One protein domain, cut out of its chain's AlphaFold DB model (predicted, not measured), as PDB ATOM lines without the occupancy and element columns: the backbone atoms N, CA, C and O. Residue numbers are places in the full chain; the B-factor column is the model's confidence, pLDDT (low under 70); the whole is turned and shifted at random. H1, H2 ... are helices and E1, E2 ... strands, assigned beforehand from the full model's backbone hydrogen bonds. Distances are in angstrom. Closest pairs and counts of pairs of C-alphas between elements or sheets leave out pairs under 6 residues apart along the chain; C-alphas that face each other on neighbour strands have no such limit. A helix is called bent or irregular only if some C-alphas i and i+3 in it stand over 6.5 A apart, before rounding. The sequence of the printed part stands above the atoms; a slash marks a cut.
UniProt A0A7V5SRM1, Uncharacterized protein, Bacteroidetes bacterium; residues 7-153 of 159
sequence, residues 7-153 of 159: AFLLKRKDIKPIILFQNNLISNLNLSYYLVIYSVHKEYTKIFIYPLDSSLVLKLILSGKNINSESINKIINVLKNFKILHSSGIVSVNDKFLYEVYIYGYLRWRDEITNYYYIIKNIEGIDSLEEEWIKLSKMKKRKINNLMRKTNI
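Overview. This is residues 7 to 153 of the 159 residues of an uncharacterized protein of Bacteroidetes bacterium (UniProt A0A7V5SRM1). Two antiparallel sheets lie partly face to face as a sandwich, and a pair of helices packs on each sheet: H2 and H3, side by side, by the larger sheet on its side away from the smaller one, H1 and H4 over the far face of the smaller sheet. The larger sheet has the order E5, E6, E4, E7, the smaller E1, E2, E3. The 147 printed residues hold E1, H1, E2, E3, E4, H2, E5, E6, H3, E7 and H4 in chain order, a mixed class of helices and strands. The whole is compact, with a radius of gyration of the C-alphas of 16.9 A and spans of 45 by 37 by 25 A.

Along the chain. Begin in the larger sheet at C-alpha 57, (-32.473, 10.848, 44.267), where E4, residues 57 to 65, starts its 26.7 A. Beside it run E6, residues 96 to 104, 26.7 A, and E7, residues 126 to 134, 22.7 A; E5, residues 84 to 93, spans 23.9 A. Look next for H2, residues 69 to 79, 15.1 A, and H3, residues 110 to 121, 16.4 A. The smaller sheet starts at C-alpha 7, (-34.206, 14.192, 35.214), with E1, residues 7 to 11, then E2, residues 33 to 40, 22.7 A, and E3, residues 45 to 52, 22.1 A. H1 is residues 12 to 19; H4, residues 141 to 151, ends at C-alpha 151, (-33.794, 25.844, 23.779).

Arrangement. In the twisted larger sheet, look for N 88 and O 100 at 2.9 A between E5 and E6, a hairpin, N 60 and O 101 at 2.8 A between E4 and E6, and N 61 and O 130 at 2.9 A between E4 and E7. E4, H2, E5 and E6, H3, E7 are split strand-helix-strand units, two strands running the same way with another between them; both crossovers are right-handed. H2 and H3 only graze this sheet; they touch, Ile 75 to Ile 120 at 6.2 A between closest C-alphas, through residues 116 to 120 of H3 alone, at a shallow tilt of 5 degrees, opposite ways. In the smaller sheet, N 10 and O 34 are 2.9 A apart between E1 and E2, and N 37 and O 48 are 2.9 A apart in the hairpin E2 and E3. H1, only just irregular with C-alphas 14 and 17 6.9 A apart, is on this sheet at a height of 9.2 A. Every O i to N i+4 pair is within hydrogen-bond range in H2 and H4, 7 of 8 in H3 and 1 of 4 in H1, where 2 of 5 O i to N i+3 pairs are.

Size, cuts and confidence. The C-alphas of Asp 111 and Ile 153, the two farthest apart, are 45.8 A apart. The printed part has no cut, and its one long link is H1 to E2. Look for pLDDT under 70 at residues 16 to 29, 106 to 112 and 138 to 153.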
ATOM      1  N   ALA A   7     -35.291  13.854  34.309       91.88
ATOM      2  CA  ALA A   7     -34.206  14.192  35.214       91.88
ATOM      3  C   ALA A   7     -32.957  13.344  34.998       91.88
ATOM      4  O   ALA A   7     -33.010  12.219  34.501       91.88
ATOM      5  N   PHE A   8     -31.814  13.902  35.380       89.81
ATOM      6  CA  PHE A   8     -30.550  13.182  35.458       89.81
ATOM      7  C   PHE A   8     -29.634  13.821  36.503       89.81
ATOM      8  O   PHE A   8     -29.710  15.020  36.773       89.81
ATOM      9  N   LEU A   9     -28.743  13.010  37.075       89.81
ATOM     10  CA  LEU A   9     -27.693  13.488  37.970       89.81
ATOM     11  C   LEU A   9     -26.389  13.689  37.205       89.81
ATOM     12  O   LEU A   9     -25.984  12.841  36.401       89.81
ATOM     13  N   LEU A  10     -25.710  14.792  37.498       87.75
ATOM     14  CA  LEU A  10     -24.382  15.116  36.992       87.75
ATOM     15  C   LEU A  10     -23.393  15.281  38.132       87.75
ATOM     16  O   LEU A  10     -23.757  15.692  39.229       87.75
ATOM     17  N   LYS A  11     -22.116  15.012  37.855       87.06
ATOM     18  CA  LYS A  11     -21.029  15.454  38.730       87.06
ATOM     19  C   LYS A  11     -20.730  16.927  38.472       87.06
ATOM     20  O   LYS A  11     -20.920  17.420  37.362       87.06
ATOM     21  N   ARG A  12     -20.138  17.600  39.459       82.38
ATOM     22  CA  ARG A  12     -19.684  18.999  39.351       82.38
ATOM     23  C   ARG A  12     -18.879  19.312  38.084       82.38
ATOM     24  O   ARG A  12     -19.038  20.362  37.472       82.38
ATOM     25  N   LYS A  13     -18.000  18.406  37.664       79.88
ATOM     26  CA  LYS A  13     -17.191  18.605  36.452       79.88
ATOM     27  C   LYS A  13     -18.020  18.620  35.160       79.88
ATOM     28  O   LYS A  13     -17.626  19.270  34.199       79.88
ATOM     29  N   ASP A  14     -19.162  17.935  35.160       81.12
ATOM     30  CA  ASP A  14     -20.006  17.727  33.983       81.12
ATOM     31  C   ASP A  14     -21.120  18.786  33.872       81.12
ATOM     32  O   ASP A  14     -21.721  18.915  32.808       81.12
ATOM     33  N   ILE A  15     -21.391  19.563  34.936       77.12
ATOM     34  CA  ILE A  15     -22.409  20.631  34.928       77.12
ATOM     35  C   ILE A  15     -21.891  21.936  34.303       77.12
ATOM     36  O   ILE A  15     -22.680  22.701  33.752       77.12
ATOM     37  N   LYS A  16     -20.568  22.177  34.323       66.75
ATOM     38  CA  LYS A  16     -19.954  23.414  33.798       66.75
ATOM     39  C   LYS A  16     -20.487  23.809  32.408       66.75
ATOM     40  O   LYS A  16     -20.926  24.944  32.290       66.75
ATOM     41  N   PRO A  17     -20.558  22.918  31.397       65.25
ATOM     42  CA  PRO A  17     -21.054  23.280  30.066       65.25
ATOM     43  C   PRO A  17     -22.515  23.753  30.017       65.25
ATOM     44  O   PRO A  17     -22.884  24.453  29.083       65.25
ATOM     45  N   ILE A  18     -23.342  23.359  30.990       65.50
ATOM     46  CA  ILE A  18     -24.760  23.745  31.085       65.50
ATOM     47  C   ILE A  18     -24.897  25.117  31.762       65.50
ATOM     48  O   ILE A  18     -25.756  25.905  31.388       65.50
ATOM     49  N   ILE A  19     -24.021  25.424  32.725       62.19
ATOM     50  CA  ILE A  19     -24.046  26.673  33.510       62.19
ATOM     51  C   ILE A  19     -23.366  27.838  32.781       62.19
ATOM     52  O   ILE A  19     -23.586  28.987  33.151       62.19
ATOM     53  N   LEU A  20     -22.585  27.578  31.722       55.88
ATOM     54  CA  LEU A  20     -21.881  28.615  30.947       55.88
ATOM     55  C   LEU A  20     -22.791  29.736  30.413       55.88
ATOM     56  O   LEU A  20     -22.281  30.781  30.028       55.88
ATOM     57  N   PHE A  21     -24.112  29.549  30.416       54.00
ATOM     58  CA  PHE A  21     -25.056  30.587  30.020       54.00
ATOM     59  C   PHE A  21     -25.376  31.604  31.121       54.00
ATOM     60  O   PHE A  21     -25.766  32.712  30.777       54.00
ATOM     61  N   GLN A  22     -25.180  31.300  32.413       53.34
ATOM     62  CA  GLN A  22     -25.400  32.260  33.506       53.34
ATOM     63  C   GLN A  22     -24.578  31.884  34.756       53.34
ATOM     64  O   GLN A  22     -24.996  31.057  35.570       53.34
ATOM     65  N   ASN A  23     -23.434  32.550  34.960       50.69
ATOM     66  CA  ASN A  23     -22.558  32.376  36.135       50.69
ATOM     67  C   ASN A  23     -23.255  32.638  37.491       50.69
ATOM     68  O   ASN A  23     -22.716  32.269  38.531       50.69
ATOM     69  N   ASN A  24     -24.461  33.215  37.485       54.53
ATOM     70  CA  ASN A  24     -25.205  33.617  38.678       54.53
ATOM     71  C   ASN A  24     -26.324  32.634  39.088       54.53
ATOM     72  O   ASN A  24     -26.944  32.832  40.127       54.53
ATOM     73  N   LEU A  25     -26.604  31.580  38.307       57.03
ATOM     74  CA  LEU A  25     -27.759  30.696  38.559       57.03
ATOM     75  C   LEU A  25     -27.569  29.685  39.694       57.03
ATOM     76  O   LEU A  25     -28.542  29.087  40.145       57.03
ATOM     77  N   ILE A  26     -26.337  29.448  40.147       60.69
ATOM     78  CA  ILE A  26     -26.059  28.432  41.166       60.69
ATOM     79  C   ILE A  26     -25.252  29.065  42.292       60.69
ATOM     80  O   ILE A  26     -24.033  29.187  42.216       60.69
ATOM     81  N   SER A  27     -25.948  29.418  43.370       57.50
ATOM     82  CA  SER A  27     -25.377  30.041  44.570       57.50
ATOM     83  C   SER A  27     -24.393  29.147  45.334       57.50
ATOM     84  O   SER A  27     -23.662  29.634  46.191       57.50
ATOM     85  N   ASN A  28     -24.337  27.843  45.032       62.50
ATOM     86  CA  ASN A  28     -23.460  26.905  45.726       62.50
ATOM     87  C   ASN A  28     -22.847  25.863  44.778       62.50
ATOM     88  O   ASN A  28     -23.193  24.680  44.788       62.50
ATOM     89  N   LEU A  29     -21.902  26.318  43.949       64.94
ATOM     90  CA  LEU A  29     -21.178  25.480  42.986       64.94
ATOM     91  C   LEU A  29     -20.246  24.432  43.629       64.94
ATOM     92  O   LEU A  29     -19.535  23.729  42.907       64.94
ATOM     93  N   ASN A  30     -20.200  24.323  44.957       71.12
ATOM     94  CA  ASN A  30     -19.234  23.482  45.664       71.12
ATOM     95  C   ASN A  30     -19.700  22.049  45.929       71.12
ATOM     96  O   ASN A  30     -18.876  21.223  46.317       71.12
ATOM     97  N   LEU A  31     -20.965  21.719  45.665       81.25
ATOM     98  CA  LEU A  31     -21.458  20.359  45.865       81.25
ATOM     99  C   LEU A  31     -21.005  19.393  44.757       81.25
ATOM    100  O   LEU A  31     -20.726  19.781  43.616       81.25
ATOM    101  N   SER A  32     -20.889  18.117  45.132       87.12
ATOM    102  CA  SER A  32     -20.336  17.041  44.298       87.12
ATOM    103  C   SER A  32     -21.231  16.680  43.115       87.12
ATOM    104  O   SER A  32     -20.729  16.290  42.051       87.12
ATOM    105  N   TYR A  33     -22.544  16.826  43.292       88.00
ATOM    106  CA  TYR A  33     -23.567  16.402  42.352       88.00
ATOM    107  C   TYR A  33     -24.580  17.509  42.069       88.00
ATOM    108  O   TYR A  33     -24.756  18.439  42.848       88.00
ATOM    109  N   TYR A  34     -25.245  17.396  40.925       88.88
ATOM    110  CA  TYR A  34     -26.289  18.309  40.480       88.88
ATOM    111  C   TYR A  34     -27.429  17.490  39.903       88.88
ATOM    112  O   TYR A  34     -27.227  16.734  38.949       88.88
ATOM    113  N   LEU A  35     -28.619  17.637  40.474       91.25
ATOM    114  CA  LEU A  35     -29.846  17.126  39.885       91.25
ATOM    115  C   LEU A  35     -30.355  18.157  38.890       91.25
ATOM    116  O   LEU A  35     -30.682  19.279  39.268       91.25
ATOM    117  N   VAL A  36     -30.419  17.759  37.626       89.75
ATOM    118  CA  VAL A  36     -31.026  18.556  36.567       89.75
ATOM    119  C   VAL A  36     -32.388  17.959  36.270       89.75
ATOM    120  O   VAL A  36     -32.474  16.796  35.876       89.75
ATOM    121  N   ILE A  37     -33.434  18.754  36.456       91.88
ATOM    122  CA  ILE A  37     -34.813  18.412  36.111       91.88
ATOM    123  C   ILE A  37     -35.237  19.337  34.985       91.88
ATOM    124  O   ILE A  37     -34.985  20.537  35.046       91.88
ATOM    125  N   TYR A  38     -35.883  18.801  33.960       89.62
ATOM    126  CA  TYR A  38     -36.407  19.622  32.884       89.62
ATOM    127  C   TYR A  38     -37.759  19.134  32.376       89.62
ATOM    128  O   TYR A  38     -38.037  17.932  32.320       89.62
ATOM    129  N   SER A  39     -38.588  20.086  31.961       90.19
ATOM    130  CA  SER A  39     -39.814  19.844  31.207       90.19
ATOM    131  C   SER A  39     -39.739  20.593  29.882       90.19
ATOM    132  O   SER A  39     -39.268  21.729  29.812       90.19
ATOM    133  N   VAL A  40     -40.179  19.934  28.812       86.38
ATOM    134  CA  VAL A  40     -40.217  20.522  27.472       86.38
ATOM    135  C   VAL A  40     -41.669  20.826  27.155       86.38
ATOM    136  O   VAL A  40     -42.491  19.916  27.072       86.38
ATOM    137  N   HIS A  41     -41.974  22.105  26.993       84.25
ATOM    138  CA  HIS A  41     -43.235  22.576  26.444       84.25
ATOM    139  C   HIS A  41     -43.034  22.929  24.969       84.25
ATOM    140  O   HIS A  41     -41.907  22.987  24.479       84.25
ATOM    141  N   LYS A  42     -44.134  23.162  24.245       85.38
ATOM    142  CA  LYS A  42     -44.084  23.508  22.817       85.38
ATOM    143  C   LYS A  42     -43.255  24.772  22.549       85.38
ATOM    144  O   LYS A  42     -42.598  24.855  21.520       85.38
ATOM    145  N   GLU A  43     -43.294  25.727  23.475       90.00
ATOM    146  CA  GLU A  43     -42.719  27.067  23.296       90.00
ATOM    147  C   GLU A  43     -41.445  27.302  24.107       90.00
ATOM    148  O   GLU A  43     -40.662  28.182  23.775       90.00
ATOM    149  N   TYR A  44     -41.222  26.531  25.172       82.44
ATOM    150  CA  TYR A  44     -40.088  26.737  26.063       82.44
ATOM    151  C   TYR A  44     -39.666  25.433  26.744       82.44
ATOM    152  O   TYR A  44     -40.443  24.487  26.881       82.44
ATOM    153  N   THR A  45     -38.433  25.400  27.245       82.00
ATOM    154  CA  THR A  45     -37.962  24.347  28.156       82.00
ATOM    155  C   THR A  45     -37.726  24.956  29.530       82.00
ATOM    156  O   THR A  45     -36.991  25.932  29.653       82.00
ATOM    157  N   LYS A  46     -38.329  24.378  30.571       87.50
ATOM    158  CA  LYS A  46     -37.998  24.713  31.962       87.50
ATOM    159  C   LYS A  46     -36.879  23.796  32.418       87.50
ATOM    160  O   LYS A  46     -36.995  22.584  32.257       87.50
ATOM    161  N   ILE A  47     -35.821  24.366  32.983       86.62
ATOM    162  CA  ILE A  47     -34.698  23.625  33.559       86.62
ATOM    163  C   ILE A  47     -34.523  24.088  35.002       86.62
ATOM    164  O   ILE A  47     -34.382  25.278  35.265       86.62
ATOM    165  N   PHE A  48     -34.507  23.135  35.923       87.75
ATOM    166  CA  PHE A  48     -34.222  23.339  37.334       87.75
ATOM    167  C   PHE A  48     -32.948  22.581  37.686       87.75
ATOM    168  O   PHE A  48     -32.777  21.423  37.296       87.75
ATOM    169  N   ILE A  49     -32.050  23.235  38.417       87.31
ATOM    170  CA  ILE A  49     -30.774  22.654  38.827       87.31
ATOM    171  C   ILE A  49     -30.671  22.736  40.344       87.31
ATOM    172  O   ILE A  49     -30.691  23.821  40.917       87.31
ATOM    173  N   TYR A  50     -30.524  21.579  40.983       88.62
ATOM    174  CA  TYR A  50     -30.388  21.454  42.429       88.62
ATOM    175  C   TYR A  50     -28.994  20.920  42.764       88.62
ATOM    176  O   TYR A  50     -28.660  19.813  42.331       88.62
ATOM    177  N   PRO A  51     -28.159  21.669  43.503       88.25
ATOM    178  CA  PRO A  51     -26.862  21.180  43.947       88.25
ATOM    179  C   PRO A  51     -27.061  20.174  45.093       88.25
ATOM    180  O   PRO A  51     -27.832  20.427  46.018       88.25
ATOM    181  N   LEU A  52     -26.378  19.029  45.029       87.94
ATOM    182  CA  LEU A  52     -26.526  17.899  45.947       87.94
ATOM    183  C   LEU A  52     -25.157  17.337  46.361       87.94
ATOM    184  O   LEU A  52     -24.249  17.152  45.554       87.94
ATOM    185  N   ASP A  53     -25.014  17.007  47.632       86.81
ATOM    186  CA  ASP A  53     -23.905  16.231  48.205       86.81
ATOM    187  C   ASP A  53     -24.080  14.710  48.019       86.81
ATOM    188  O   ASP A  53     -23.103  13.964  48.072       86.81
ATOM    189  N   SER A  54     -25.296  14.249  47.716       83.06
ATOM    190  CA  SER A  54     -25.622  12.845  47.442       83.06
ATOM    191  C   SER A  54     -25.801  12.552  45.949       83.06
ATOM    192  O   SER A  54     -26.269  13.386  45.175       83.06
ATOM    193  N   SER A  55     -25.468  11.320  45.556       82.94
ATOM    194  CA  SER A  55     -25.671  10.790  44.198       82.94
ATOM    195  C   SER A  55     -26.975  10.006  44.030       82.94
ATOM    196  O   SER A  55     -27.164   9.351  43.005       82.94
ATOM    197  N   LEU A  56     -27.856  10.047  45.029       85.56
ATOM    198  CA  LEU A  56     -29.094   9.278  45.052       85.56
ATOM    199  C   LEU A  56     -30.297  10.193  45.247       85.56
ATOM    200  O   LEU A  56     -30.431  10.870  46.269       85.56
ATOM    201  N   VAL A  57     -31.183  10.162  44.259       91.38
ATOM    202  CA  VAL A  57     -32.473  10.848  44.267       91.38
ATOM    203  C   VAL A  57     -33.526   9.848  43.819       91.38
ATOM    204  O   VAL A  57     -33.370   9.212  42.773       91.38
ATOM    205  N   LEU A  58     -34.589   9.720  44.608       91.50
ATOM    206  CA  LEU A  58     -35.766   8.954  44.224       91.50
ATOM    207  C   LEU A  58     -36.782   9.900  43.588       91.50
ATOM    208  O   LEU A  58     -37.074  10.957  44.140       91.50
ATOM    209  N   LYS A  59     -37.343   9.511  42.451       94.00
ATOM    210  CA  LYS A  59     -38.528  10.130  41.873       94.00
ATOM    211  C   LYS A  59     -39.726   9.226  42.154       94.00
ATOM    212  O   LYS A  59     -39.733   8.077  41.720       94.00
ATOM    213  N   LEU A  60     -40.721   9.745  42.867       92.81
ATOM    214  CA  LEU A  60     -42.033   9.114  42.997       92.81
ATOM    215  C   LEU A  60     -42.981   9.693  41.959       92.81
ATOM    216  O   LEU A  60     -42.954  10.894  41.675       92.81
ATOM    217  N   ILE A  61     -43.811   8.828  41.391       94.62
ATOM    218  CA  ILE A  61     -44.697   9.176  40.286       94.62
ATOM    219  C   ILE A  61     -46.070   8.616  40.611       94.62
ATOM    220  O   ILE A  61     -46.269   7.407  40.643       94.62
ATOM    221  N   LEU A  62     -47.001   9.520  40.879       94.69
ATOM    222  CA  LEU A  62     -48.367   9.221  41.260       94.69
ATOM    223  C   LEU A  62     -49.271   9.504  40.065       94.69
ATOM    224  O   LEU A  62     -49.127  10.528  39.389       94.69
ATOM    225  N   SER A  63     -50.227   8.617  39.828       94.56
ATOM    226  CA  SER A  63     -51.338   8.894  38.927       94.56
ATOM    227  C   SER A  63     -52.613   8.245  39.401       94.56
ATOM    228  O   SER A  63     -52.583   7.186  40.023       94.56
ATOM    229  N   GLY A  64     -53.723   8.814  38.972       94.06
ATOM    230  CA  GLY A  64     -55.015   8.165  39.048       94.06
ATOM    231  C   GLY A  64     -56.110   9.097  38.577       94.06
ATOM    232  O   GLY A  64     -55.857   9.939  37.713       94.06
ATOM    233  N   LYS A  65     -57.312   8.952  39.120       94.00
ATOM    234  CA  LYS A  65     -58.517   9.671  38.686       94.00
ATOM    235  C   LYS A  65     -59.311  10.174  39.879       94.00
ATOM    236  O   LYS A  65     -59.141   9.677  40.984       94.00
ATOM    237  N   ASN A  66     -60.203  11.133  39.636       89.44
ATOM    238  CA  ASN A  66     -61.151  11.637  40.638       89.44
ATOM    239  C   ASN A  66     -60.485  12.067  41.957       89.44
ATOM    240  O   ASN A  66     -61.069  11.931  43.030       89.44
ATOM    241  N   ILE A  67     -59.247  12.569  41.890       90.06
ATOM    242  CA  ILE A  67     -58.542  12.996  43.092       90.06
ATOM    243  C   ILE A  67     -59.207  14.255  43.653       90.06
ATOM    244  O   ILE A  67     -59.381  15.252  42.950       90.06
ATOM    245  N   ASN A  68     -59.589  14.202  44.924       90.44
ATOM    246  CA  ASN A  68     -60.201  15.321  45.630       90.44
ATOM    247  C   ASN A  68     -59.183  16.014  46.557       90.44
ATOM    248  O   ASN A  68     -58.045  15.566  46.731       90.44
ATOM    249  N   SER A  69     -59.588  17.133  47.156       90.88
ATOM    250  CA  SER A  69     -58.735  17.913  48.061       90.88
ATOM    251  C   SER A  69     -58.294  17.129  49.302       90.88
ATOM    252  O   SER A  69     -57.178  17.327  49.781       90.88
ATOM    253  N   GLU A  70     -59.119  16.211  49.808       94.44
ATOM    254  CA  GLU A  70     -58.780  15.373  50.958       94.44
ATOM    255  C   GLU A  70     -57.655  14.383  50.622       94.44
ATOM    256  O   GLU A  70     -56.667  14.296  51.355       94.44
ATOM    257  N   SER A  71     -57.749  13.699  49.480       92.88
ATOM    258  CA  SER A  71     -56.693  12.824  48.964       92.88
ATOM    259  C   SER A  71     -55.390  13.588  48.733       92.88
ATOM    260  O   SER A  71     -54.324  13.125  49.139       92.88
ATOM    261  N   ILE A  72     -55.462  14.799  48.168       91.19
ATOM    262  CA  ILE A  72     -54.289  15.672  47.996       91.19
ATOM    263  C   ILE A  72     -53.660  16.012  49.353       91.19
ATOM    264  O   ILE A  72     -52.443  15.906  49.509       91.19
ATOM    265  N   ASN A  73     -54.467  16.363  50.356       93.38
ATOM    266  CA  ASN A  73     -53.974  16.666  51.700       93.38
ATOM    267  C   ASN A  73     -53.308  15.454  52.361       93.38
ATOM    268  O   ASN A  73     -52.263  15.610  52.998       93.38
ATOM    269  N   LYS A  74     -53.853  14.245  52.175       94.44
ATOM    270  CA  LYS A  74     -53.232  12.995  52.647       94.44
ATOM    271  C   LYS A  74     -51.865  12.777  51.992       94.44
ATOM    272  O   LYS A  74     -50.894  12.525  52.705       94.44
ATOM    273  N   ILE A  75     -51.760  12.960  50.671       92.94
ATOM    274  CA  ILE A  75     -50.483  12.864  49.941       92.94
ATOM    275  C   ILE A  75     -49.480  13.881  50.491       92.94
ATOM    276  O   ILE A  75     -48.366  13.513  50.857       92.94
ATOM    277  N   ILE A  76     -49.871  15.153  50.601       91.25
ATOM    278  CA  ILE A  76     -49.000  16.221  51.110       91.25
ATOM    279  C   ILE A  76     -48.529  15.908  52.534       91.25
ATOM    280  O   ILE A  76     -47.353  16.092  52.841       91.25
ATOM    281  N   ASN A  77     -49.414  15.415  53.401       92.19
ATOM    282  CA  ASN A  77     -49.062  15.065  54.776       92.19
ATOM    283  C   ASN A  77     -48.043  13.928  54.855       92.19
ATOM    284  O   ASN A  77     -47.127  14.009  55.669       92.19
ATOM    285  N   VAL A  78     -48.144  12.922  53.984       91.25
ATOM    286  CA  VAL A  78     -47.103  11.894  53.874       91.25
ATOM    287  C   VAL A  78     -45.792  12.506  53.379       91.25
ATOM    288  O   VAL A  78     -44.736  12.265  53.966       91.25
ATOM    289  N   LEU A  79     -45.850  13.337  52.335       89.88
ATOM    290  CA  LEU A  79     -44.659  13.898  51.698       89.88
ATOM    291  C   LEU A  79     -43.879  14.881  52.580       89.88
ATOM    292  O   LEU A  79     -42.675  15.029  52.384       89.88
ATOM    293  N   LYS A  80     -44.524  15.505  53.574       89.50
ATOM    294  CA  LYS A  80     -43.869  16.370  54.576       89.50
ATOM    295  C   LYS A  80     -42.785  15.654  55.385       89.50
ATOM    296  O   LYS A  80     -41.888  16.319  55.893       89.50
ATOM    297  N   ASN A  81     -42.840  14.326  55.485       88.31
ATOM    298  CA  ASN A  81     -41.829  13.533  56.190       88.31
ATOM    299  C   ASN A  81     -40.540  13.353  55.374       88.31
ATOM    300  O   ASN A  81     -39.549  12.830  55.876       88.31
ATOM    301  N   PHE A  82     -40.530  13.796  54.115       88.12
ATOM    302  CA  PHE A  82     -39.380  13.687  53.234       88.12
ATOM    303  C   PHE A  82     -38.752  15.042  52.942       88.12
ATOM    304  O   PHE A  82     -39.414  16.072  52.816       88.12
ATOM    305  N   LYS A  83     -37.440  15.023  52.699       89.69
ATOM    306  CA  LYS A  83     -36.746  16.164  52.104       89.69
ATOM    307  C   LYS A  83     -37.039  16.216  50.601       89.69
ATOM    308  O   LYS A  83     -36.351  15.575  49.801       89.69
ATOM    309  N   ILE A  84     -38.066  16.977  50.232       92.06
ATOM    310  CA  ILE A  84     -38.462  17.200  48.839       92.06
ATOM    311  C   ILE A  84     -37.484  18.162  48.155       92.06
ATOM    312  O   ILE A  84     -37.228  19.259  48.646       92.06
ATOM    313  N   LEU A  85     -36.938  17.750  47.011       93.19
ATOM    314  CA  LEU A  85     -36.079  18.574  46.155       93.19
ATOM    315  C   LEU A  85     -36.892  19.366  45.132       93.19
ATOM    316  O   LEU A  85     -36.591  20.522  44.853       93.19
ATOM    317  N   HIS A  86     -37.901  18.725  44.548       94.81
ATOM    318  CA  HIS A  86     -38.725  19.297  43.490       94.81
ATOM    319  C   HIS A  86     -40.062  18.564  43.403       94.81
ATOM    320  O   HIS A  86     -40.144  17.379  43.728       94.81
ATOM    321  N   SER A  87     -41.083  19.242  42.885       94.69
ATOM    322  CA  SER A  87     -42.312  18.597  42.435       94.69
ATOM    323  C   SER A  87     -42.776  19.208  41.123       94.69
ATOM    324  O   SER A  87     -42.582  20.402  40.901       94.69
ATOM    325  N   SER A  88     -43.432  18.412  40.284       92.38
ATOM    326  CA  SER A  88     -44.038  18.895  39.039       92.38
ATOM    327  C   SER A  88     -45.257  19.798  39.260       92.38
ATOM    328  O   SER A  88     -45.774  20.358  38.296       92.38
ATOM    329  N   GLY A  89     -45.764  19.886  40.497       89.81
ATOM    330  CA  GLY A  89     -47.158  20.242  40.753       89.81
ATOM    331  C   GLY A  89     -48.113  19.124  40.317       89.81
ATOM    332  O   GLY A  89     -47.715  18.178  39.630       89.81
ATOM    333  N   ILE A  90     -49.369  19.205  40.759       89.38
ATOM    334  CA  ILE A  90     -50.422  18.272  40.342       89.38
ATOM    335  C   ILE A  90     -50.976  18.765  39.009       89.38
ATOM    336  O   ILE A  90     -51.420  19.906  38.903       89.38
ATOM    337  N   VAL A  91     -50.948  17.904  37.998       89.94
ATOM    338  CA  VAL A  91     -51.469  18.206  36.663       89.94
ATOM    339  C   VAL A  91     -52.659  17.300  36.395       89.94
ATOM    340  O   VAL A  91     -52.533  16.088  36.533       89.94
ATOM    341  N   SER A  92     -53.789  17.876  35.990       86.81
ATOM    342  CA  SER A  92     -54.956  17.121  35.528       86.81
ATOM    343  C   SER A  92     -55.021  17.140  34.000       86.81
ATOM    344  O   SER A  92     -54.959  18.206  33.389       86.81
ATOM    345  N   VAL A  93     -55.108  15.964  33.380       82.00
ATOM    346  CA  VAL A  93     -55.243  15.767  31.933       82.00
ATOM    347  C   VAL A  93     -56.286  14.678  31.696       82.00
ATOM    348  O   VAL A  93     -56.071  13.532  32.087       82.00
ATOM    349  N   ASN A  94     -57.385  15.010  31.013       83.62
ATOM    350  CA  ASN A  94     -58.456  14.066  30.658       83.62
ATOM    351  C   ASN A  94     -58.946  13.243  31.870       83.62
ATOM    352  O   ASN A  94     -58.884  12.011  31.855       83.62
ATOM    353  N   ASP A  95     -59.332  13.939  32.944       84.12
ATOM    354  CA  ASP A  95     -59.806  13.386  34.227       84.12
ATOM    355  C   ASP A  95     -58.814  12.481  34.972       84.12
ATOM    356  O   ASP A  95     -59.147  11.862  35.987       84.12
ATOM    357  N   LYS A  96     -57.566  12.415  34.498       90.69
ATOM    358  CA  LYS A  96     -56.457  11.777  35.197       90.69
ATOM    359  C   LYS A  96     -55.572  12.838  35.808       90.69
ATOM    360  O   LYS A  96     -55.208  13.795  35.132       90.69
ATOM    361  N   PHE A  97     -55.142  12.629  37.043       92.25
ATOM    362  CA  PHE A  97     -54.071  13.435  37.599       92.25
ATOM    363  C   PHE A  97     -52.725  12.726  37.457       92.25
ATOM    364  O   PHE A  97     -52.627  11.496  37.447       92.25
ATOM    365  N   LEU A  98     -51.682  13.538  37.364       94.06
ATOM    366  CA  LEU A  98     -50.288  13.140  37.391       94.06
ATOM    367  C   LEU A  98     -49.559  14.037  38.382       94.06
ATOM    368  O   LEU A  98     -49.743  15.257  38.393       94.06
ATOM    369  N   TYR A  99     -48.714  13.425  39.198       94.62
ATOM    370  CA  TYR A  99     -47.868  14.137  40.137       94.62
ATOM    371  C   TYR A  99     -46.515  13.442  40.233       94.62
ATOM    372  O   TYR A  99     -46.433  12.234  40.438       94.62
ATOM    373  N   GLU A 100     -45.443  14.207  40.071       95.81
ATOM    374  CA  GLU A 100     -44.077  13.724  40.210       95.81
ATOM    375  C   GLU A 100     -43.377  14.497  41.321       95.81
ATOM    376  O   GLU A 100     -43.433  15.728  41.368       95.81
ATOM    377  N   VAL A 101     -42.671  13.779  42.190       95.19
ATOM    378  CA  VAL A 101     -41.922  14.379  43.291       95.19
ATOM    379  C   VAL A 101     -40.544  13.747  43.418       95.19
ATOM    380  O   VAL A 101     -40.377  12.538  43.278       95.19
ATOM    381  N   TYR A 102     -39.544  14.587  43.663       94.75
ATOM    382  CA  TYR A 102     -38.145  14.202  43.780       94.75
ATOM    383  C   TYR A 102     -37.717  14.291  45.239       94.75
ATOM    384  O   TYR A 102     -37.792  15.359  45.846       94.75
ATOM    385  N   ILE A 103     -37.248  13.179  45.789       91.81
ATOM    386  CA  ILE A 103     -36.913  13.009  47.200       91.81
ATOM    387  C   ILE A 103     -35.407  12.811  47.350       91.81
ATOM    388  O   ILE A 103     -34.783  11.989  46.670       91.81
ATOM    389  N   TYR A 104     -34.820  13.572  48.268       89.19
ATOM    390  CA  TYR A 104     -33.408  13.491  48.608       89.19
ATOM    391  C   TYR A 104     -33.101  12.313  49.551       89.19
ATOM    392  O   TYR A 104     -33.760  12.153  50.575       89.19
ATOM    393  N   GLY A 105     -32.019  11.568  49.283       73.12
ATOM    394  CA  GLY A 105     -31.315  10.807  50.331       73.12
ATOM    395  C   GLY A 105     -31.998   9.531  50.844       73.12
ATOM    396  O   GLY A 105     -31.842   9.189  52.013       73.12
ATOM    397  N   TYR A 106     -32.703   8.798  49.981       63.25
ATOM    398  CA  TYR A 106     -33.497   7.602  50.316       63.25
ATOM    399  C   TYR A 106     -32.793   6.523  51.162       63.25
ATOM    400  O   TYR A 106     -33.467   5.854  51.937       63.25
ATOM    401  N   LEU A 107     -31.469   6.321  51.060       57.34
ATOM    402  CA  LEU A 107     -30.789   5.230  51.790       57.34
ATOM    403  C   LEU A 107     -30.966   5.299  53.314       57.34
ATOM    404  O   LEU A 107     -30.903   4.265  53.967       57.34
ATOM    405  N   ARG A 108     -31.221   6.487  53.873       57.69
ATOM    406  CA  ARG A 108     -31.488   6.654  55.307       57.69
ATOM    407  C   ARG A 108     -32.912   6.238  55.715       57.69
ATOM    408  O   ARG A 108     -33.157   6.066  56.897       57.69
ATOM    409  N   TRP A 109     -33.819   6.055  54.755       60.34
ATOM    410  CA  TRP A 109     -35.272   6.013  54.967       60.34
ATOM    411  C   TRP A 109     -35.952   4.788  54.336       60.34
ATOM    412  O   TRP A 109     -37.167   4.788  54.164       60.34
ATOM    413  N   ARG A 110     -35.202   3.757  53.927       65.94
ATOM    414  CA  ARG A 110     -35.736   2.644  53.116       65.94
ATOM    415  C   ARG A 110     -36.932   1.932  53.765       65.94
ATOM    416  O   ARG A 110     -37.926   1.673  53.085       65.94
ATOM    417  N   ASP A 111     -36.852   1.658  55.063       67.25
ATOM    418  CA  ASP A 111     -37.923   0.963  55.789       67.25
ATOM    419  C   ASP A 111     -39.138   1.878  56.002       67.25
ATOM    420  O   ASP A 111     -40.282   1.471  55.799       67.25
ATOM    421  N   GLU A 112     -38.897   3.158  56.292       68.31
ATOM    422  CA  GLU A 112     -39.950   4.163  56.456       68.31
ATOM    423  C   GLU A 112     -40.692   4.443  55.143       68.31
ATOM    424  O   GLU A 112     -41.917   4.567  55.123       68.31
ATOM    425  N   ILE A 113     -39.975   4.467  54.017       71.25
ATOM    426  CA  ILE A 113     -40.572   4.700  52.700       71.25
ATOM    427  C   ILE A 113     -41.495   3.560  52.297       71.25
ATOM    428  O   ILE A 113     -42.525   3.829  51.692       71.25
ATOM    429  N   THR A 114     -41.204   2.317  52.681       78.81
ATOM    430  CA  THR A 114     -42.108   1.191  52.396       78.81
ATOM    431  C   THR A 114     -43.479   1.412  53.045       78.81
ATOM    432  O   THR A 114     -44.513   1.202  52.406       78.81
ATOM    433  N   ASN A 115     -43.502   1.923  54.280       83.31
ATOM    434  CA  ASN A 115     -44.745   2.260  54.971       83.31
ATOM    435  C   ASN A 115     -45.470   3.437  54.294       83.31
ATOM    436  O   ASN A 115     -46.660   3.359  53.993       83.31
ATOM    437  N   TYR A 116     -44.750   4.512  53.966       84.94
ATOM    438  CA  TYR A 116     -45.336   5.664  53.277       84.94
ATOM    439  C   TYR A 116     -45.836   5.335  51.867       84.94
ATOM    440  O   TYR A 116     -46.873   5.847  51.450       84.94
ATOM    441  N   TYR A 117     -45.146   4.449  51.152       85.69
ATOM    442  CA  TYR A 117     -45.568   3.934  49.855       85.69
ATOM    443  C   TYR A 117     -46.903   3.197  49.987       85.69
ATOM    444  O   TYR A 117     -47.829   3.453  49.215       85.69
ATOM    445  N   TYR A 118     -47.032   2.335  51.001       88.00
ATOM    446  CA  TYR A 118     -48.286   1.643  51.290       88.00
ATOM    447  C   TYR A 118     -49.415   2.628  51.608       88.00
ATOM    448  O   TYR A 118     -50.501   2.509  51.045       88.00
ATOM    449  N   ILE A 119     -49.159   3.638  52.444       91.19
ATOM    450  CA  ILE A 119     -50.154   4.669  52.766       91.19
ATOM    451  C   ILE A 119     -50.600   5.396  51.493       91.19
ATOM    452  O   ILE A 119     -51.796   5.456  51.228       91.19
ATOM    453  N   ILE A 120     -49.662   5.901  50.677       92.19
ATOM    454  CA  ILE A 120     -49.982   6.655  49.455       92.19
ATOM    455  C   ILE A 120     -50.779   5.802  48.469       92.19
ATOM    456  O   ILE A 120     -51.757   6.280  47.903       92.19
ATOM    457  N   LYS A 121     -50.382   4.541  48.267       92.31
ATOM    458  CA  LYS A 121     -51.041   3.639  47.315       92.31
ATOM    459  C   LYS A 121     -52.504   3.354  47.674       92.31
ATOM    460  O   LYS A 121     -53.286   3.051  46.783       92.31
ATOM    461  N   ASN A 122     -52.865   3.455  48.954       93.75
ATOM    462  CA  ASN A 122     -54.226   3.230  49.440       93.75
ATOM    463  C   ASN A 122     -55.056   4.523  49.569       93.75
ATOM    464  O   ASN A 122     -56.181   4.477  50.062       93.75
ATOM    465  N   ILE A 123     -54.531   5.682  49.154       94.44
ATOM    466  CA  ILE A 123     -55.316   6.921  49.109       94.44
ATOM    467  C   ILE A 123     -56.318   6.840  47.953       94.44
ATOM    468  O   ILE A 123     -55.959   6.514  46.823       94.44
ATOM    469  N   GLU A 124     -57.575   7.184  48.229       93.62
ATOM    470  CA  GLU A 124     -58.635   7.215  47.223       93.62
ATOM    471  C   GLU A 124     -58.254   8.091  46.019       93.62
ATOM    472  O   GLU A 124     -57.762   9.216  46.164       93.62
ATOM    473  N   GLY A 125     -58.496   7.558  44.822       91.88
ATOM    474  CA  GLY A 125     -58.169   8.202  43.555       91.88
ATOM    475  C   GLY A 125     -56.762   7.903  43.037       91.88
ATOM    476  O   GLY A 125     -56.472   8.266  41.904       91.88
ATOM    477  N   ILE A 126     -55.892   7.230  43.803       94.06
ATOM    478  CA  ILE A 126     -54.584   6.748  43.327       94.06
ATOM    479  C   ILE A 126     -54.762   5.413  42.594       94.06
ATOM    480  O   ILE A 126     -55.122   4.409  43.201       94.06
ATOM    481  N   ASP A 127     -54.427   5.384  41.304       93.31
ATOM    482  CA  ASP A 127     -54.447   4.158  40.490       93.31
ATOM    483  C   ASP A 127     -53.050   3.524  40.386       93.31
ATOM    484  O   ASP A 127     -52.904   2.310  40.244       93.31
ATOM    485  N   SER A 128     -51.999   4.349  40.407       92.81
ATOM    486  CA  SER A 128     -50.612   3.910  40.252       92.81
ATOM    487  C   SER A 128     -49.650   4.787  41.046       92.81
ATOM    488  O   SER A 128     -49.788   6.013  41.096       92.81
ATOM    489  N   LEU A 129     -48.644   4.132  41.623       93.12
ATOM    490  CA  LEU A 129     -47.510   4.737  42.304       93.12
ATOM    491  C   LEU A 129     -46.232   4.033  41.832       93.12
ATOM    492  O   LEU A 129     -46.029   2.850  42.104       93.12
ATOM    493  N   GLU A 130     -45.369   4.748  41.122       92.50
ATOM    494  CA  GLU A 130     -44.110   4.220  40.593       92.50
ATOM    495  C   GLU A 130     -42.897   4.886  41.247       92.50
ATOM    496  O   GLU A 130     -42.929   6.061  41.625       92.50
ATOM    497  N   GLU A 131     -41.805   4.128  41.314       90.69
ATOM    498  CA  GLU A 131     -40.506   4.571  41.805       90.69
ATOM    499  C   GLU A 131     -39.487   4.598  40.664       90.69
ATOM    500  O   GLU A 131     -39.323   3.625  39.926       90.69
ATOM    501  N   GLU A 132     -38.753   5.701  40.536       90.94
ATOM    502  CA  GLU A 132     -37.662   5.832  39.578       90.94
ATOM    503  C   GLU A 132     -36.414   6.396  40.260       90.94
ATOM    504  O   GLU A 132     -36.376   7.528  40.742       90.94
ATOM    505  N   TRP A 133     -35.347   5.605  40.266       89.25
ATOM    506  CA  TRP A 133     -34.055   6.040  40.775       89.25
ATOM    507  C   TRP A 133     -33.317   6.870  39.739       89.25
ATOM    508  O   TRP A 133     -32.878   6.351  38.707       89.25
ATOM    509  N   ILE A 134     -33.115   8.150  40.044       90.00
ATOM    510  CA  ILE A 134     -32.332   9.022  39.178       90.00
ATOM    511  C   ILE A 134     -30.866   8.655  39.367       90.00
ATOM    512  O   ILE A 134     -30.285   8.842  40.434       90.00
ATOM    513  N   LYS A 135     -30.273   8.087  38.320       79.44
ATOM    514  CA  LYS A 135     -28.884   7.623  38.329       79.44
ATOM    515  C   LYS A 135     -27.940   8.716  37.844       79.44
ATOM    516  O   LYS A 135     -28.298   9.571  37.028       79.44
ATOM    517  N   LEU A 136     -26.691   8.629  38.301       80.75
ATOM    518  CA  LEU A 136     -25.586   9.394  37.732       80.75
ATOM    519  C   LEU A 136     -25.475   9.119  36.237       80.75
ATOM    520  O   LEU A 136     -25.208   7.996  35.809       80.75
ATOM    521  N   SER A 137     -25.642  10.167  35.439       71.25
ATOM    522  CA  SER A 137     -25.446  10.087  34.004       71.25
ATOM    523  C   SER A 137     -24.033  10.545  33.650       71.25
ATOM    524  O   SER A 137     -23.568  11.597  34.088       71.25
ATOM    525  N   LYS A 138     -23.337   9.766  32.815       60.53
ATOM    526  CA  LYS A 138     -22.207  10.295  32.046       60.53
ATOM    527  C   LYS A 138     -22.808  11.055  30.870       60.53
ATOM    528  O   LYS A 138     -23.233  10.440  29.888       60.53
ATOM    529  N   MET A 139     -22.907  12.376  30.965       59.12
ATOM    530  CA  MET A 139     -23.433  13.158  29.852       59.12
ATOM    531  C   MET A 139     -22.422  13.145  28.697       59.12
ATOM    532  O   MET A 139     -21.343  13.722  28.779       59.12
ATOM    533  N   LYS A 140     -22.760  12.467  27.594       54.09
ATOM    534  CA  LYS A 140     -22.011  12.598  26.336       54.09
ATOM    535  C   LYS A 140     -22.332  13.971  25.734       54.09
ATOM    536  O   LYS A 140     -23.507  14.321  25.636       54.09
ATOM    537  N   LYS A 141     -21.316  14.705  25.265       52.16
ATOM    538  CA  LYS A 141     -21.396  16.065  24.674       52.16
ATOM    539  C   LYS A 141     -22.581  16.267  23.699       52.16
ATOM    540  O   LYS A 141     -23.231  17.303  23.714       52.16
ATOM    541  N   ARG A 142     -22.944  15.227  22.930       53.59
ATOM    542  CA  ARG A 142     -24.120  15.199  22.031       53.59
ATOM    543  C   ARG A 142     -25.470  15.459  22.724       53.59
ATOM    544  O   ARG A 142     -26.325  16.108  22.135       53.59
ATOM    545  N   LYS A 143     -25.685  14.967  23.950       57.78
ATOM    546  CA  LYS A 143     -26.969  15.100  24.667       57.78
ATOM    547  C   LYS A 143     -27.175  16.525  25.192       57.78
ATOM    548  O   LYS A 143     -28.292  17.021  25.129       57.78
ATOM    549  N   ILE A 144     -26.090  17.185  25.615       57.06
ATOM    550  CA  ILE A 144     -26.071  18.614  25.972       57.06
ATOM    551  C   ILE A 144     -26.428  19.435  24.737       57.06
ATOM    552  O   ILE A 144     -27.410  20.159  24.763       57.06
ATOM    553  N   ASN A 145     -25.728  19.231  23.617       52.78
ATOM    554  CA  ASN A 145     -26.002  19.976  22.386       52.78
ATOM    555  C   ASN A 145     -27.453  19.815  21.899       52.78
ATOM    556  O   ASN A 145     -28.026  20.768  21.387       52.78
ATOM    557  N   ASN A 146     -28.071  18.646  22.082       62.31
ATOM    558  CA  ASN A 146     -29.479  18.440  21.729       62.31
ATOM    559  C   ASN A 146     -30.459  19.141  22.684       62.31
ATOM    560  O   ASN A 146     -31.506  19.592  22.228       62.31
ATOM    561  N   LEU A 147     -30.142  19.239  23.980       61.03
ATOM    562  CA  LEU A 147     -30.902  20.057  24.935       61.03
ATOM    563  C   LEU A 147     -30.779  21.548  24.580       61.03
ATOM    564  O   LEU A 147     -31.799  22.216  24.456       61.03
ATOM    565  N   MET A 148     -29.562  22.021  24.292       59.19
ATOM    566  CA  MET A 148     -29.290  23.424  23.938       59.19
ATOM    567  C   MET A 148     -29.879  23.830  22.575       59.19
ATOM    568  O   MET A 148     -30.341  24.948  22.388       59.19
ATOM    569  N   ARG A 149     -29.922  22.916  21.596       57.72
ATOM    570  CA  ARG A 149     -30.570  23.175  20.296       57.72
ATOM    571  C   ARG A 149     -32.088  23.279  20.400       57.72
ATOM    572  O   ARG A 149     -32.693  23.980  19.604       57.72
ATOM    573  N   LYS A 150     -32.703  22.579  21.359       54.38
ATOM    574  CA  LYS A 150     -34.148  22.676  21.614       54.38
ATOM    575  C   LYS A 150     -34.524  23.950  22.371       54.38
ATOM    576  O   LYS A 150     -35.658  24.390  22.237       54.38
ATOM    577  N   THR A 151     -33.600  24.535  23.136       49.03
ATOM    578  CA  THR A 151     -33.794  25.844  23.779       49.03
ATOM    579  C   THR A 151     -33.526  27.018  22.838       49.03
ATOM    580  O   THR A 151     -34.139  28.056  23.026       49.03
ATOM    581  N   ASN A 152     -32.689  26.851  21.805       42.12
ATOM    582  CA  ASN A 152     -32.380  27.896  20.813       42.12
ATOM    583  C   ASN A 152     -33.331  27.904  19.598       42.12
ATOM    584  O   ASN A 152     -32.946  28.305  18.501       42.12
ATOM    585  N   ILE A 153     -34.576  27.444  19.751       45.97
ATOM    586  CA  ILE A 153     -35.585  27.662  18.708       45.97
ATOM    587  C   ILE A 153     -36.084  29.102  18.869       45.97
ATOM    588  O   ILE A 153     -36.851  29.378  19.788       45.97
TER     589      ILE A 153